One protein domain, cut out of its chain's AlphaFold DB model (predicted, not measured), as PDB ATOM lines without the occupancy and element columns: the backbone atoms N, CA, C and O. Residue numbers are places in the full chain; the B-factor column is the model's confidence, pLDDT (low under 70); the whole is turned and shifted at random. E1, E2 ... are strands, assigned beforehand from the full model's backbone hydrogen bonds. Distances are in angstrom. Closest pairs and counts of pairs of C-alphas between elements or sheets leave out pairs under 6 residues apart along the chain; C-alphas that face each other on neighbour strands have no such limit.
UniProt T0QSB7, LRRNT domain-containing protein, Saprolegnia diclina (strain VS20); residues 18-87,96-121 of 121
ATOM      1  N   PRO A  18     -28.760   1.757 -32.293       92.88
ATOM      2  CA  PRO A  18     -27.910   1.165 -31.267       92.88
ATOM      3  C   PRO A  18     -27.487   2.227 -30.244       92.88
ATOM      4  O   PRO A  18     -27.208   3.356 -30.628       92.88
ATOM      5  N   THR A  19     -27.411   1.873 -28.958       88.81
ATOM      6  CA  THR A  19     -27.262   2.831 -27.840       88.81
ATOM      7  C   THR A  19     -26.091   3.804 -27.982       88.81
ATOM      8  O   THR A  19     -26.180   4.938 -27.525       88.81
ATOM      9  N   LEU A  20     -24.992   3.356 -28.590       91.44
ATOM     10  CA  LEU A  20     -23.778   4.154 -28.778       91.44
ATOM     11  C   LEU A  20     -23.733   4.856 -30.143       91.44
ATOM     12  O   LEU A  20     -22.817   5.619 -30.407       91.44
ATOM     13  N   CYS A  21     -24.687   4.601 -31.032       95.31
ATOM     14  CA  CYS A  21     -24.654   5.088 -32.404       95.31
ATOM     15  C   CYS A  21     -25.688   6.191 -32.645       95.31
ATOM     16  O   CYS A  21     -26.685   6.320 -31.933       95.31
ATOM     17  N   PHE A  22     -25.476   6.955 -33.713       95.00
ATOM     18  CA  PHE A  22     -26.403   7.970 -34.205       95.00
ATOM     19  C   PHE A  22     -26.990   7.533 -35.544       95.00
ATOM     20  O   PHE A  22     -26.268   7.119 -36.447       95.00
ATOM     21  N   CYS A  23     -28.308   7.630 -35.690       94.81
ATOM     22  CA  CYS A  23     -29.009   7.214 -36.898       94.81
ATOM     23  C   CYS A  23     -29.635   8.425 -37.587       94.81
ATOM     24  O   CYS A  23     -30.329   9.212 -36.944       94.81
ATOM     25  N   PHE A  24     -29.434   8.543 -38.897       94.38
ATOM     26  CA  PHE A  24     -30.031   9.593 -39.723       94.38
ATOM     27  C   PHE A  24     -30.930   8.998 -40.801       94.38
ATOM     28  O   PHE A  24     -30.597   7.982 -41.408       94.38
ATOM     29  N   GLY A  25     -32.044   9.680 -41.076       90.50
ATOM     30  CA  GLY A  25     -33.050   9.252 -42.047       90.50
ATOM     31  C   GLY A  25     -34.142   8.366 -41.442       90.50
ATOM     32  O   GLY A  25     -34.048   7.906 -40.309       90.50
ATOM     33  N   SER A  26     -35.208   8.155 -42.212       83.06
ATOM     34  CA  SER A  26     -36.376   7.355 -41.812       83.06
ATOM     35  C   SER A  26     -36.611   6.171 -42.754       83.06
ATOM     36  O   SER A  26     -36.774   5.044 -42.301       83.06
ATOM     37  N   THR A  27     -36.576   6.399 -44.069       86.19
ATOM     38  CA  THR A  27     -36.766   5.341 -45.081       86.19
ATOM     39  C   THR A  27     -35.453   4.674 -45.490       86.19
ATOM     40  O   THR A  27     -35.417   3.478 -45.761       86.19
ATOM     41  N   ARG A  28     -34.366   5.449 -45.541       90.69
ATOM     42  CA  ARG A  28     -32.998   4.972 -45.774       90.69
ATOM     43  C   ARG A  28     -32.155   5.452 -44.613       90.69
ATOM     44  O   ARG A  28     -31.908   6.652 -44.511       90.69
ATOM     45  N   VAL A  29     -31.770   4.533 -43.737       94.94
ATOM     46  CA  VAL A  29     -31.053   4.901 -42.516       94.94
ATOM     47  C   VAL A  29     -29.549   4.820 -42.748       94.94
ATOM     48  O   VAL A  29     -29.054   3.877 -43.374       94.94
ATOM     49  N   VAL A  30     -28.833   5.830 -42.267       97.25
ATOM     50  CA  VAL A  30     -27.375   5.833 -42.135       97.25
ATOM     51  C   VAL A  30     -27.060   5.744 -40.649       97.25
ATOM     52  O   VAL A  30     -27.536   6.575 -39.875       97.25
ATOM     53  N   VAL A  31     -26.293   4.735 -40.251       97.44
ATOM     54  CA  VAL A  31     -25.914   4.491 -38.857       97.44
ATOM     55  C   VAL A  31     -24.449   4.865 -38.674       97.44
ATOM     56  O   VAL A  31     -23.571   4.283 -39.310       97.44
ATOM     57  N   HIS A  32     -24.210   5.833 -37.800       97.69
ATOM     58  CA  HIS A  32     -22.907   6.360 -37.427       97.69
ATOM     59  C   HIS A  32     -22.500   5.820 -36.063       97.69
ATOM     60  O   HIS A  32     -23.126   6.149 -35.054       97.69
ATOM     61  N   CYS A  33     -21.475   4.980 -36.031       97.62
ATOM     62  CA  CYS A  33     -20.917   4.411 -34.812       97.62
ATOM     63  C   CYS A  33     -19.425   4.755 -34.659       97.62
ATOM     64  O   CYS A  33     -18.721   4.082 -33.904       97.62
ATOM     65  N   GLU A  34     -18.914   5.753 -35.382       96.56
ATOM     66  CA  GLU A  34     -17.523   6.201 -35.282       96.56
ATOM     67  C   GLU A  34     -17.185   6.674 -33.850       96.56
ATOM     68  O   GLU A  34     -18.022   7.271 -33.165       96.56
ATOM     69  N   PHE A  35     -15.946   6.440 -33.398       96.19
ATOM     70  CA  PHE A  35     -15.420   6.902 -32.099       96.19
ATOM     71  C   PHE A  35     -16.172   6.404 -30.850       96.19
ATOM     72  O   PHE A  35     -16.120   7.036 -29.797       96.19
ATOM     73  N   GLN A  36     -16.834   5.250 -30.933       96.50
ATOM     74  CA  GLN A  36     -17.614   4.672 -29.830       96.50
ATOM     75  C   GLN A  36     -16.851   3.616 -29.017       96.50
ATOM     76  O   GLN A  36     -17.422   2.955 -28.152       96.50
ATOM     77  N   ASN A  37     -15.554   3.443 -29.296       96.69
ATOM     78  CA  ASN A  37     -14.690   2.437 -28.674       96.69
ATOM     79  C   ASN A  37     -15.241   0.999 -28.806       96.69
ATOM     80  O   ASN A  37     -15.073   0.165 -27.915       96.69
ATOM     81  N   LEU A  38     -15.922   0.712 -29.920       96.94
ATOM     82  CA  LEU A  38     -16.540  -0.588 -30.171       96.94
ATOM     83  C   LEU A  38     -15.479  -1.650 -30.460       96.94
ATOM     84  O   LEU A  38     -14.666  -1.500 -31.369       96.94
ATOM     85  N   THR A  39     -15.541  -2.762 -29.734       96.81
ATOM     86  CA  THR A  39     -14.685  -3.937 -29.963       96.81
ATOM     87  C   THR A  39     -15.392  -5.052 -30.734       96.81
ATOM     88  O   THR A  39     -14.750  -6.010 -31.157       96.81
ATOM     89  N   THR A  40     -16.711  -4.939 -30.915       95.88
ATOM     90  CA  THR A  40     -17.572  -5.873 -31.661       95.88
ATOM     91  C   THR A  40     -18.631  -5.105 -32.456       95.88
ATOM     92  O   THR A  40     -18.984  -3.984 -32.093       95.88
ATOM     93  N   VAL A  41     -19.184  -5.710 -33.515       96.06
ATOM     94  CA  VAL A  41     -20.323  -5.132 -34.254       96.06
ATOM     95  C   VAL A  41     -21.527  -4.994 -33.302       96.06
ATOM     96  O   VAL A  41     -21.858  -5.972 -32.624       96.06
ATOM     97  N   PRO A  42     -22.178  -3.818 -33.210       94.12
ATOM     98  CA  PRO A  42     -23.302  -3.615 -32.305       94.12
ATOM     99  C   PRO A  42     -24.516  -4.445 -32.732       94.12
ATOM    100  O   PRO A  42     -24.794  -4.617 -33.919       94.12
ATOM    101  N   MET A  43     -25.266  -4.933 -31.746       89.12
ATOM    102  CA  MET A  43     -26.561  -5.565 -31.996       89.12
ATOM    103  C   MET A  43     -27.643  -4.510 -32.259       89.12
ATOM    104  O   MET A  43     -27.468  -3.330 -31.957       89.12
ATOM    105  N   TYR A  44     -28.779  -4.955 -32.799       87.81
ATOM    106  CA  TYR A  44     -29.970  -4.123 -33.023       87.81
ATOM    107  C   TYR A  44     -29.785  -2.977 -34.032       87.81
ATOM    108  O   TYR A  44     -30.434  -1.942 -33.928       87.81
ATOM    109  N   ILE A  45     -28.943  -3.168 -35.052       93.81
ATOM    110  CA  ILE A  45     -28.872  -2.244 -36.192       93.81
ATOM    111  C   ILE A  45     -30.246  -2.211 -36.900       93.81
ATOM    112  O   ILE A  45     -30.798  -3.281 -37.180       93.81
ATOM    113  N   PRO A  46     -30.814  -1.028 -37.212       94.25
ATOM    114  CA  PRO A  46     -32.116  -0.925 -37.862       94.25
ATOM    115  C   PRO A  46     -32.172  -1.654 -39.203       94.25
ATOM    116  O   PRO A  46     -31.278  -1.512 -40.034       94.25
ATOM    117  N   VAL A  47     -33.250  -2.402 -39.443       93.44
ATOM    118  CA  VAL A  47     -33.401  -3.276 -40.626       93.44
ATOM    119  C   VAL A  47     -33.428  -2.531 -41.961       93.44
ATOM    120  O   VAL A  47     -33.191  -3.149 -42.991       93.44
ATOM    121  N   ASN A  48     -33.725  -1.229 -41.936       93.75
ATOM    122  CA  ASN A  48     -33.746  -0.290 -43.065       93.75
ATOM    123  C   ASN A  48     -32.430   0.504 -43.211       93.75
ATOM    124  O   ASN A  48     -32.365   1.501 -43.943       93.75
ATOM    125  N   THR A  49     -31.375   0.088 -42.503       96.50
ATOM    126  CA  THR A  49     -30.037   0.668 -42.639       96.50
ATOM    127  C   THR A  49     -29.480   0.373 -44.022       96.50
ATOM    128  O   THR A  49     -29.445  -0.767 -44.476       96.50
ATOM    129  N   THR A  50     -29.026   1.420 -44.695       97.56
ATOM    130  CA  THR A  50     -28.371   1.351 -46.007       97.56
ATOM    131  C   THR A  50     -26.867   1.547 -45.896       97.56
ATOM    132  O   THR A  50     -26.120   0.957 -46.670       97.56
ATOM    133  N   HIS A  51     -26.424   2.336 -44.920       98.00
ATOM    134  CA  HIS A  51     -25.023   2.673 -44.707       98.00
ATOM    135  C   HIS A  51     -24.699   2.510 -43.229       98.00
ATOM    136  O   HIS A  51     -25.421   3.038 -42.382       98.00
ATOM    137  N   LEU A  52     -23.621   1.797 -42.926       97.94
ATOM    138  CA  LEU A  52     -23.161   1.574 -41.561       97.94
ATOM    139  C   LEU A  52     -21.696   1.967 -41.445       97.94
ATOM    140  O   LEU A  52     -20.853   1.438 -42.169       97.94
ATOM    141  N   LYS A  53     -21.409   2.871 -40.516       98.00
ATOM    142  CA  LYS A  53     -20.062   3.345 -40.230       98.00
ATOM    143  C   LYS A  53     -19.583   2.825 -38.889       98.00
ATOM    144  O   LYS A  53     -20.130   3.186 -37.853       98.00
ATOM    145  N   LEU A  54     -18.599   1.934 -38.928       97.88
ATOM    146  CA  LEU A  54     -17.923   1.356 -37.765       97.88
ATOM    147  C   LEU A  54     -16.425   1.675 -37.775       97.88
ATOM    148  O   LEU A  54     -15.696   1.201 -36.901       97.88
ATOM    149  N   ASP A  55     -15.952   2.450 -38.751       96.44
ATOM    150  CA  ASP A  55     -14.589   2.955 -38.781       96.44
ATOM    151  C   ASP A  55     -14.269   3.775 -37.523       96.44
ATOM    152  O   ASP A  55     -15.152   4.160 -36.755       96.44
ATOM    153  N   LEU A  56     -12.975   3.980 -37.270       96.62
ATOM    154  CA  LEU A  56     -12.497   4.719 -36.094       96.62
ATOM    155  C   LEU A  56     -12.920   4.062 -34.758       96.62
ATOM    156  O   LEU A  56     -13.169   4.741 -33.763       96.62
ATOM    157  N   ASN A  57     -12.972   2.724 -34.733       97.25
ATOM    158  CA  ASN A  57     -13.177   1.898 -33.540       97.25
ATOM    159  C   ASN A  57     -12.092   0.810 -33.418       97.25
ATOM    160  O   ASN A  57     -11.577   0.349 -34.440       97.25
ATOM    161  N   PRO A  58     -11.769   0.332 -32.202       97.31
ATOM    162  CA  PRO A  58     -10.880  -0.809 -31.976       97.31
ATOM    163  C   PRO A  58     -11.597  -2.149 -32.241       97.31
ATOM    164  O   PRO A  58     -11.666  -3.005 -31.362       97.31
ATOM    165  N   LEU A  59     -12.132  -2.333 -33.452       96.38
ATOM    166  CA  LEU A  59     -12.894  -3.509 -33.891       96.38
ATOM    167  C   LEU A  59     -12.007  -4.413 -34.775       96.38
ATOM    168  O   LEU A  59     -11.993  -4.248 -35.996       96.38
ATOM    169  N   PRO A  60     -11.227  -5.348 -34.196       94.38
ATOM    170  CA  PRO A  60     -10.243  -6.130 -34.945       94.38
ATOM    171  C   PRO A  60     -10.860  -7.267 -35.761       94.38
ATOM    172  O   PRO A  60     -10.275  -7.691 -36.753       94.38
ATOM    173  N   ILE A  61     -12.011  -7.794 -35.336       93.88
ATOM    174  CA  ILE A  61     -12.632  -8.977 -35.931       93.88
ATOM    175  C   ILE A  61     -14.095  -8.679 -36.233       93.88
ATOM    176  O   ILE A  61     -14.851  -8.248 -35.361       93.88
ATOM    177  N   VAL A  62     -14.503  -8.963 -37.466       94.19
ATOM    178  CA  VAL A  62     -15.889  -8.859 -37.920       94.19
ATOM    179  C   VAL A  62     -16.340 -10.223 -38.402       94.19
ATOM    180  O   VAL A  62     -15.797 -10.775 -39.352       94.19
ATOM    181  N   ASN A  63     -17.340 -10.786 -37.736       92.31
ATOM    182  CA  ASN A  63     -17.937 -12.045 -38.155       92.31
ATOM    183  C   ASN A  63     -18.658 -11.858 -39.504       92.31
ATOM    184  O   ASN A  63     -19.428 -10.909 -39.662       92.31
ATOM    185  N   GLU A  64     -18.447 -12.761 -40.465       91.06
ATOM    186  CA  GLU A  64     -19.055 -12.647 -41.801       91.06
ATOM    187  C   GLU A  64     -20.602 -12.618 -41.770       91.06
ATOM    188  O   GLU A  64     -21.237 -12.072 -42.670       91.06
ATOM    189  N   PHE A  65     -21.219 -13.162 -40.716       92.06
ATOM    190  CA  PHE A  65     -22.667 -13.207 -40.504       92.06
ATOM    191  C   PHE A  65     -23.215 -11.984 -39.749       92.06
ATOM    192  O   PHE A  65     -24.433 -11.869 -39.597       92.06
ATOM    193  N   ALA A  66     -22.361 -11.064 -39.285       94.00
ATOM    194  CA  ALA A  66     -22.756  -9.957 -38.407       94.00
ATOM    195  C   ALA A  66     -23.836  -9.039 -39.010       94.00
ATOM    196  O   ALA A  66     -24.600  -8.418 -38.276       94.00
ATOM    197  N   PHE A  67     -23.931  -8.981 -40.340       94.94
ATOM    198  CA  PHE A  67     -24.846  -8.085 -41.052       94.94
ATOM    199  C   PHE A  67     -26.069  -8.787 -41.656       94.94
ATOM    200  O   PHE A  67     -26.888  -8.134 -42.299       94.94
ATOM    201  N   LEU A  68     -26.245 -10.097 -41.430       92.62
ATOM    202  CA  LEU A  68     -27.439 -10.823 -41.887       92.62
ATOM    203  C   LEU A  68     -28.772 -10.222 -41.403       92.62
ATOM    204  O   LEU A  68     -29.715 -10.213 -42.195       92.62
ATOM    205  N   PRO A  69     -28.886  -9.688 -40.170       92.25
ATOM    206  CA  PRO A  69     -30.128  -9.064 -39.709       92.25
ATOM    207  C   PRO A  69     -30.494  -7.755 -40.430       92.25
ATOM    208  O   PRO A  69     -31.569  -7.213 -40.181       92.25
ATOM    209  N   VAL A  70     -29.624  -7.231 -41.302       94.31
ATOM    210  CA  VAL A  70     -29.772  -5.922 -41.958       94.31
ATOM    211  C   VAL A  70     -29.762  -6.093 -43.487       94.31
ATOM    212  O   VAL A  70     -28.780  -5.775 -44.161       94.31
ATOM    213  N   PRO A  71     -30.850  -6.606 -44.089       92.94
ATOM    214  CA  PRO A  71     -30.860  -6.998 -45.500       92.94
ATOM    215  C   PRO A  71     -30.745  -5.817 -46.476       92.94
ATOM    216  O   PRO A  71     -30.325  -6.009 -47.620       92.94
ATOM    217  N   THR A  72     -31.099  -4.599 -46.053       95.44
ATOM    218  CA  THR A  72     -31.030  -3.392 -46.891       95.44
ATOM    219  C   THR A  72     -29.641  -2.766 -46.952       95.44
ATOM    220  O   THR A  72     -29.458  -1.811 -47.707       95.44
ATOM    221  N   LEU A  73     -28.679  -3.279 -46.179       97.19
ATOM    222  CA  LEU A  73     -27.339  -2.714 -46.070       97.19
ATOM    223  C   LEU A  73     -26.636  -2.739 -47.431       97.19
ATOM    224  O   LEU A  73     -26.571  -3.781 -48.077       97.19
ATOM    225  N   GLN A  74     -26.148  -1.582 -47.869       97.44
ATOM    226  CA  GLN A  74     -25.490  -1.380 -49.163       97.44
ATOM    227  C   GLN A  74     -24.006  -1.075 -49.006       97.44
ATOM    228  O   GLN A  74     -23.219  -1.513 -49.837       97.44
ATOM    229  N   LEU A  75     -23.627  -0.332 -47.963       97.81
ATOM    230  CA  LEU A  75     -22.253   0.106 -47.747       97.81
ATOM    231  C   LEU A  75     -21.867  -0.000 -46.272       97.81
ATOM    232  O   LEU A  75     -22.601   0.448 -45.387       97.81
ATOM    233  N   ILE A  76     -20.702  -0.588 -46.023       97.75
ATOM    234  CA  ILE A  76     -20.146  -0.800 -44.687       97.75
ATOM    235  C   ILE A  76     -18.765  -0.170 -44.645       97.75
ATOM    236  O   ILE A  76     -17.940  -0.483 -45.500       97.75
ATOM    237  N   TYR A  77     -18.508   0.662 -43.644       97.38
ATOM    238  CA  TYR A  77     -17.181   1.179 -43.329       97.38
ATOM    239  C   TYR A  77     -16.679   0.474 -42.071       97.38
ATOM    240  O   TYR A  77     -17.365   0.464 -41.049       97.38
ATOM    241  N   LEU A  78     -15.505  -0.143 -42.152       96.81
ATOM    242  CA  LEU A  78     -14.843  -0.850 -41.058       96.81
ATOM    243  C   LEU A  78     -13.456  -0.244 -40.818       96.81
ATOM    244  O   LEU A  78     -12.882   0.338 -41.741       96.81
ATOM    245  N   PRO A  79     -12.862  -0.414 -39.625       95.75
ATOM    246  CA  PRO A  79     -11.474  -0.026 -39.404       95.75
ATOM    247  C   PRO A  79     -10.542  -0.680 -40.422       95.75
ATOM    248  O   PRO A  79     -10.739  -1.838 -40.791       95.75
ATOM    249  N   PHE A  80      -9.504   0.042 -40.850       92.38
ATOM    250  CA  PHE A  80      -8.599  -0.440 -41.896       92.38
ATOM    251  C   PHE A  80      -7.976  -1.815 -41.588       92.38
ATOM    252  O   PHE A  80      -7.774  -2.638 -42.479       92.38
ATOM    253  N   PHE A  81      -7.712  -2.079 -40.307       91.69
ATOM    254  CA  PHE A  81      -7.112  -3.316 -39.809       91.69
ATOM    255  C   PHE A  81      -8.120  -4.443 -39.521       91.69
ATOM    256  O   PHE A  81      -7.714  -5.505 -39.048       91.69
ATOM    257  N   ALA A  82      -9.421  -4.229 -39.741       93.31
ATOM    258  CA  ALA A  82     -10.441  -5.217 -39.407       93.31
ATOM    259  C   ALA A  82     -10.294  -6.488 -40.257       93.31
ATOM    260  O   ALA A  82     -10.177  -6.443 -41.484       93.31
ATOM    261  N   LEU A  83     -10.341  -7.641 -39.595       91.56
ATOM    262  CA  LEU A  83     -10.286  -8.955 -40.220       91.56
ATOM    263  C   LEU A  83     -11.679  -9.573 -40.263       91.56
ATOM    264  O   LEU A  83     -12.361  -9.670 -39.242       91.56
ATOM    265  N   ILE A  84     -12.085 -10.051 -41.437       91.50
ATOM    266  CA  ILE A  84     -13.321 -10.819 -41.557       91.50
ATOM    267  C   ILE A  84     -13.075 -12.242 -41.048       91.50
ATOM    268  O   ILE A  84     -12.216 -12.964 -41.561       91.50
ATOM    269  N   GLN A  85     -13.830 -12.639 -40.027       89.56
ATOM    270  CA  GLN A  85     -13.871 -14.003 -39.525       89.56
ATOM    271  C   GLN A  85     -14.912 -14.789 -40.317       89.56
ATOM    272  O   GLN A  85     -16.120 -14.626 -40.127       89.56
ATOM    273  N   TYR A  86     -14.412 -15.667 -41.175       85.31
ATOM    274  CA  TYR A  86     -15.210 -16.667 -41.866       85.31
ATOM    275  C   TYR A  86     -15.396 -17.871 -40.938       85.31
ATOM    276  O   TYR A  86     -14.426 -18.352 -40.342       85.31
ATOM    277  N   GLN A  87     -16.623 -18.361 -40.788       80.00
ATOM    278  CA  GLN A  87     -16.837 -19.670 -40.178       80.00
ATOM    279  C   GLN A  87     -16.441 -20.701 -41.224       80.00
ATOM    280  O   GLN A  87     -16.937 -20.646 -42.343       80.00
ATOM    281  N   LYS A  96      -9.507 -12.479 -49.398       73.94
ATOM    282  CA  LYS A  96     -10.187 -11.705 -48.335       73.94
ATOM    283  C   LYS A  96     -10.820 -10.402 -48.859       73.94
ATOM    284  O   LYS A  96     -10.933  -9.417 -48.133       73.94
ATOM    285  N   SER A  97     -11.158 -10.364 -50.145       84.56
ATOM    286  CA  SER A  97     -11.713  -9.211 -50.854       84.56
ATOM    287  C   SER A  97     -13.236  -9.164 -50.779       84.56
ATOM    288  O   SER A  97     -13.815  -8.114 -51.041       84.56
ATOM    289  N   SER A  98     -13.898 -10.263 -50.415       89.31
ATOM    290  CA  SER A  98     -15.356 -10.338 -50.352       89.31
ATOM    291  C   SER A  98     -15.843 -11.180 -49.177       89.31
ATOM    292  O   SER A  98     -15.171 -12.108 -48.722       89.31
ATOM    293  N   PHE A  99     -17.033 -10.873 -48.668       89.88
ATOM    294  CA  PHE A  99     -17.730 -11.716 -47.701       89.88
ATOM    295  C   PHE A  99     -19.240 -11.566 -47.871       89.88
ATOM    296  O   PHE A  99     -19.746 -10.462 -48.014       89.88
ATOM    297  N   ARG A 100     -19.970 -12.685 -47.860       88.75
ATOM    298  CA  ARG A 100     -21.444 -12.747 -47.738       88.75
ATOM    299  C   ARG A 100     -22.226 -11.690 -48.544       88.75
ATOM    300  O   ARG A 100     -23.095 -11.020 -47.996       88.75
ATOM    301  N   GLY A 101     -21.953 -11.576 -49.846       90.62
ATOM    302  CA  GLY A 101     -22.662 -10.637 -50.733       90.62
ATOM    303  C   GLY A 101     -22.108  -9.209 -50.724       90.62
ATOM    304  O   GLY A 101     -22.710  -8.316 -51.313       90.62
ATOM    305  N   PHE A 102     -20.968  -8.992 -50.074       94.62
ATOM    306  CA  PHE A 102     -20.231  -7.741 -50.086       94.62
ATOM    307  C   PHE A 102     -18.859  -7.916 -50.730       94.62
ATOM    308  O   PHE A 102     -18.183  -8.923 -50.515       94.62
ATOM    309  N   THR A 103     -18.432  -6.910 -51.484       94.12
ATOM    310  CA  THR A 103     -17.105  -6.824 -52.097       94.12
ATOM    311  C   THR A 103     -16.383  -5.578 -51.603       94.12
ATOM    312  O   THR A 103     -17.015  -4.550 -51.345       94.12
ATOM    313  N   ARG A 104     -15.066  -5.664 -51.416       93.06
ATOM    314  CA  ARG A 104     -14.245  -4.544 -50.953       93.06
ATOM    315  C   ARG A 104     -14.265  -3.441 -52.006       93.06
ATOM    316  O   ARG A 104     -13.954  -3.678 -53.172       93.06
ATOM    317  N   VAL A 105     -14.592  -2.229 -51.578       92.88
ATOM    318  CA  VAL A 105     -14.543  -1.039 -52.426       92.88
ATOM    319  C   VAL A 105     -13.073  -0.739 -52.748       92.88
ATOM    320  O   VAL A 105     -12.255  -0.689 -51.823       92.88
ATOM    321  N   PRO A 106     -12.703  -0.561 -54.031       88.75
ATOM    322  CA  PRO A 106     -11.345  -0.190 -54.408       88.75
ATOM    323  C   PRO A 106     -10.955   1.144 -53.775       88.75
ATOM    324  O   PRO A 106     -11.688   2.126 -53.868       88.75
ATOM    325  N   THR A 107      -9.793   1.177 -53.137       83.19
ATOM    326  CA  THR A 107      -9.219   2.398 -52.570       83.19
ATOM    327  C   THR A 107      -8.471   3.133 -53.673       83.19
ATOM    328  O   THR A 107      -7.754   2.498 -54.454       83.19
ATOM    329  N   HIS A 108      -8.631   4.453 -53.769       76.12
ATOM    330  CA  HIS A 108      -7.894   5.217 -54.767       76.12
ATOM    331  C   HIS A 108      -6.383   5.148 -54.460       76.12
ATOM    332  O   HIS A 108      -6.008   5.309 -53.302       76.12
ATOM    333  N   PRO A 109      -5.490   4.935 -55.447       72.88
ATOM    334  CA  PRO A 109      -4.059   4.723 -55.188       72.88
ATOM    335  C   PRO A 109      -3.335   5.870 -54.466       72.88
ATOM    336  O   PRO A 109      -2.284   5.650 -53.876       72.88
ATOM    337  N   LEU A 110      -3.869   7.092 -54.547       79.06
ATOM    338  CA  LEU A 110      -3.316   8.281 -53.882       79.06
ATOM    339  C   LEU A 110      -3.949   8.563 -52.511       79.06
ATOM    340  O   LEU A 110      -3.552   9.516 -51.846       79.06
ATOM    341  N   GLU A 111      -4.946   7.779 -52.106       72.50
ATOM    342  CA  GLU A 111      -5.626   7.931 -50.825       72.50
ATOM    343  C   GLU A 111      -5.130   6.839 -49.880       72.50
ATOM    344  O   GLU A 111      -5.226   5.655 -50.199       72.50
ATOM    345  N   ASP A 112      -4.603   7.233 -48.720       76.75
ATOM    346  CA  ASP A 112      -4.412   6.316 -47.598       76.75
ATOM    347  C   ASP A 112      -5.721   6.278 -46.799       76.75
ATOM    348  O   ASP A 112      -6.080   7.271 -46.153       76.75
ATOM    349  N   PRO A 113      -6.508   5.197 -46.897       79.44
ATOM    350  CA  PRO A 113      -7.819   5.179 -46.299       79.44
ATOM    351  C   PRO A 113      -7.696   4.741 -44.839       79.44
ATOM    352  O   PRO A 113      -7.238   3.647 -44.516       79.44
ATOM    353  N   THR A 114      -8.214   5.561 -43.931       87.38
ATOM    354  CA  THR A 114      -8.321   5.230 -42.498       87.38
ATOM    355  C   THR A 114      -9.316   4.093 -42.209       87.38
ATOM    356  O   THR A 114      -9.444   3.634 -41.071       87.38
ATOM    357  N   PHE A 115     -10.010   3.609 -43.240       93.19
ATOM    358  CA  PHE A 115     -11.028   2.570 -43.188       93.19
ATOM    359  C   PHE A 115     -10.900   1.606 -44.375       93.19
ATOM    360  O   PHE A 115     -10.282   1.902 -45.397       93.19
ATOM    361  N   ILE A 116     -11.544   0.448 -44.272       93.69
ATOM    362  CA  ILE A 116     -11.907  -0.369 -45.433       93.69
ATOM    363  C   ILE A 116     -13.416  -0.300 -45.623       93.69
ATOM    364  O   ILE A 116     -14.168  -0.334 -44.650       93.69
ATOM    365  N   ALA A 117     -13.860  -0.197 -46.872       95.06
ATOM    366  CA  ALA A 117     -15.276  -0.202 -47.197       95.06
ATOM    367  C   ALA A 117     -15.665  -1.442 -47.995       95.06
ATOM    368  O   ALA A 117     -14.873  -1.968 -48.779       95.06
ATOM    369  N   PHE A 118     -16.902  -1.882 -47.803       95.88
ATOM    370  CA  PHE A 118     -17.494  -3.008 -48.505       95.88
ATOM    371  C   PHE A 118     -18.870  -2.629 -49.041       95.88
ATOM    372  O   PHE A 118     -19.726  -2.182 -48.275       95.88
ATOM    373  N   SER A 119     -19.079  -2.817 -50.341       96.88
ATOM    374  CA  SER A 119     -20.354  -2.562 -51.008       96.88
ATOM    375  C   SER A 119     -21.062  -3.862 -51.351       96.88
ATOM    376  O   SER A 119     -20.422  -4.856 -51.698       96.88
ATOM    377  N   LYS A 120     -22.391  -3.847 -51.285       94.88
ATOM    378  CA  LYS A 120     -23.214  -4.960 -51.753       94.88
ATOM    379  C   LYS A 120     -23.093  -5.104 -53.275       94.88
ATOM    380  O   LYS A 120     -23.031  -4.087 -53.968       94.88
ATOM    381  N   TYR A 121     -23.029  -6.340 -53.770       87.38
ATOM    382  CA  TYR A 121     -23.025  -6.665 -55.204       87.38
ATOM    383  C   TYR A 121     -24.234  -7.514 -55.598       87.38
ATOM    384  O   TYR A 121     -24.850  -8.135 -54.698       87.38
TER     385      TYR A 121
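What this domain is: This is residues 18 to 87 and 96 to 121 of the 121 residues of the protein "LRRNT domain-containing protein" of Saprolegnia diclina (strain VS20) (UniProt T0QSB7). With little regular structure, this is a twisted wall of six strands, with loops and the small parallel pair E4 and E6 over one face. The 96 printed residues include eight named strands, E1 to E8 along the chain, holding 32 residues: all strand. The mixed wall runs E1 E2 E3 E5 E8 E7; the whole is compact, radius of gyration of the C-alphas 12.6 A, spanning 35 by 29 by 27 A.

How they stand to each other: Start at E1, residues 22 to 24, a hairpin with E2, residues 29 to 32; N 22 and O 32 are 2.8 A apart. Next, E3, residues 49 to 53, is parallel to E2, with N 50 and O 29 2.8 A apart. E4, residues 61 to 63, is apart from E3. E5, residues 75 to 79, is parallel to E3, with N 77 and O 52 2.9 A apart. E6, residues 83 to 85, is parallel to E4, with N 85 and O 62 2.8 A apart. E7, residues 102 to 104, forms a hairpin with E8, residues 115 to 120; N 103 and O 119 are 2.9 A apart. E8 is antiparallel to E5, with N 76 and O 118 2.9 A apart.

Where its parts are: Find E1 beginning at C-alpha 22, (-26.403, 7.970, -34.205). E8 runs 16.7 A to C-alpha 120, (-23.214, -4.960, -51.753).

The domain as a whole: Across the cut, C-alphas 87 and 96 are 13.2 A apart. Links E2 to E3 and E4 to E5 are long. No printed residue is under pLDDT 70.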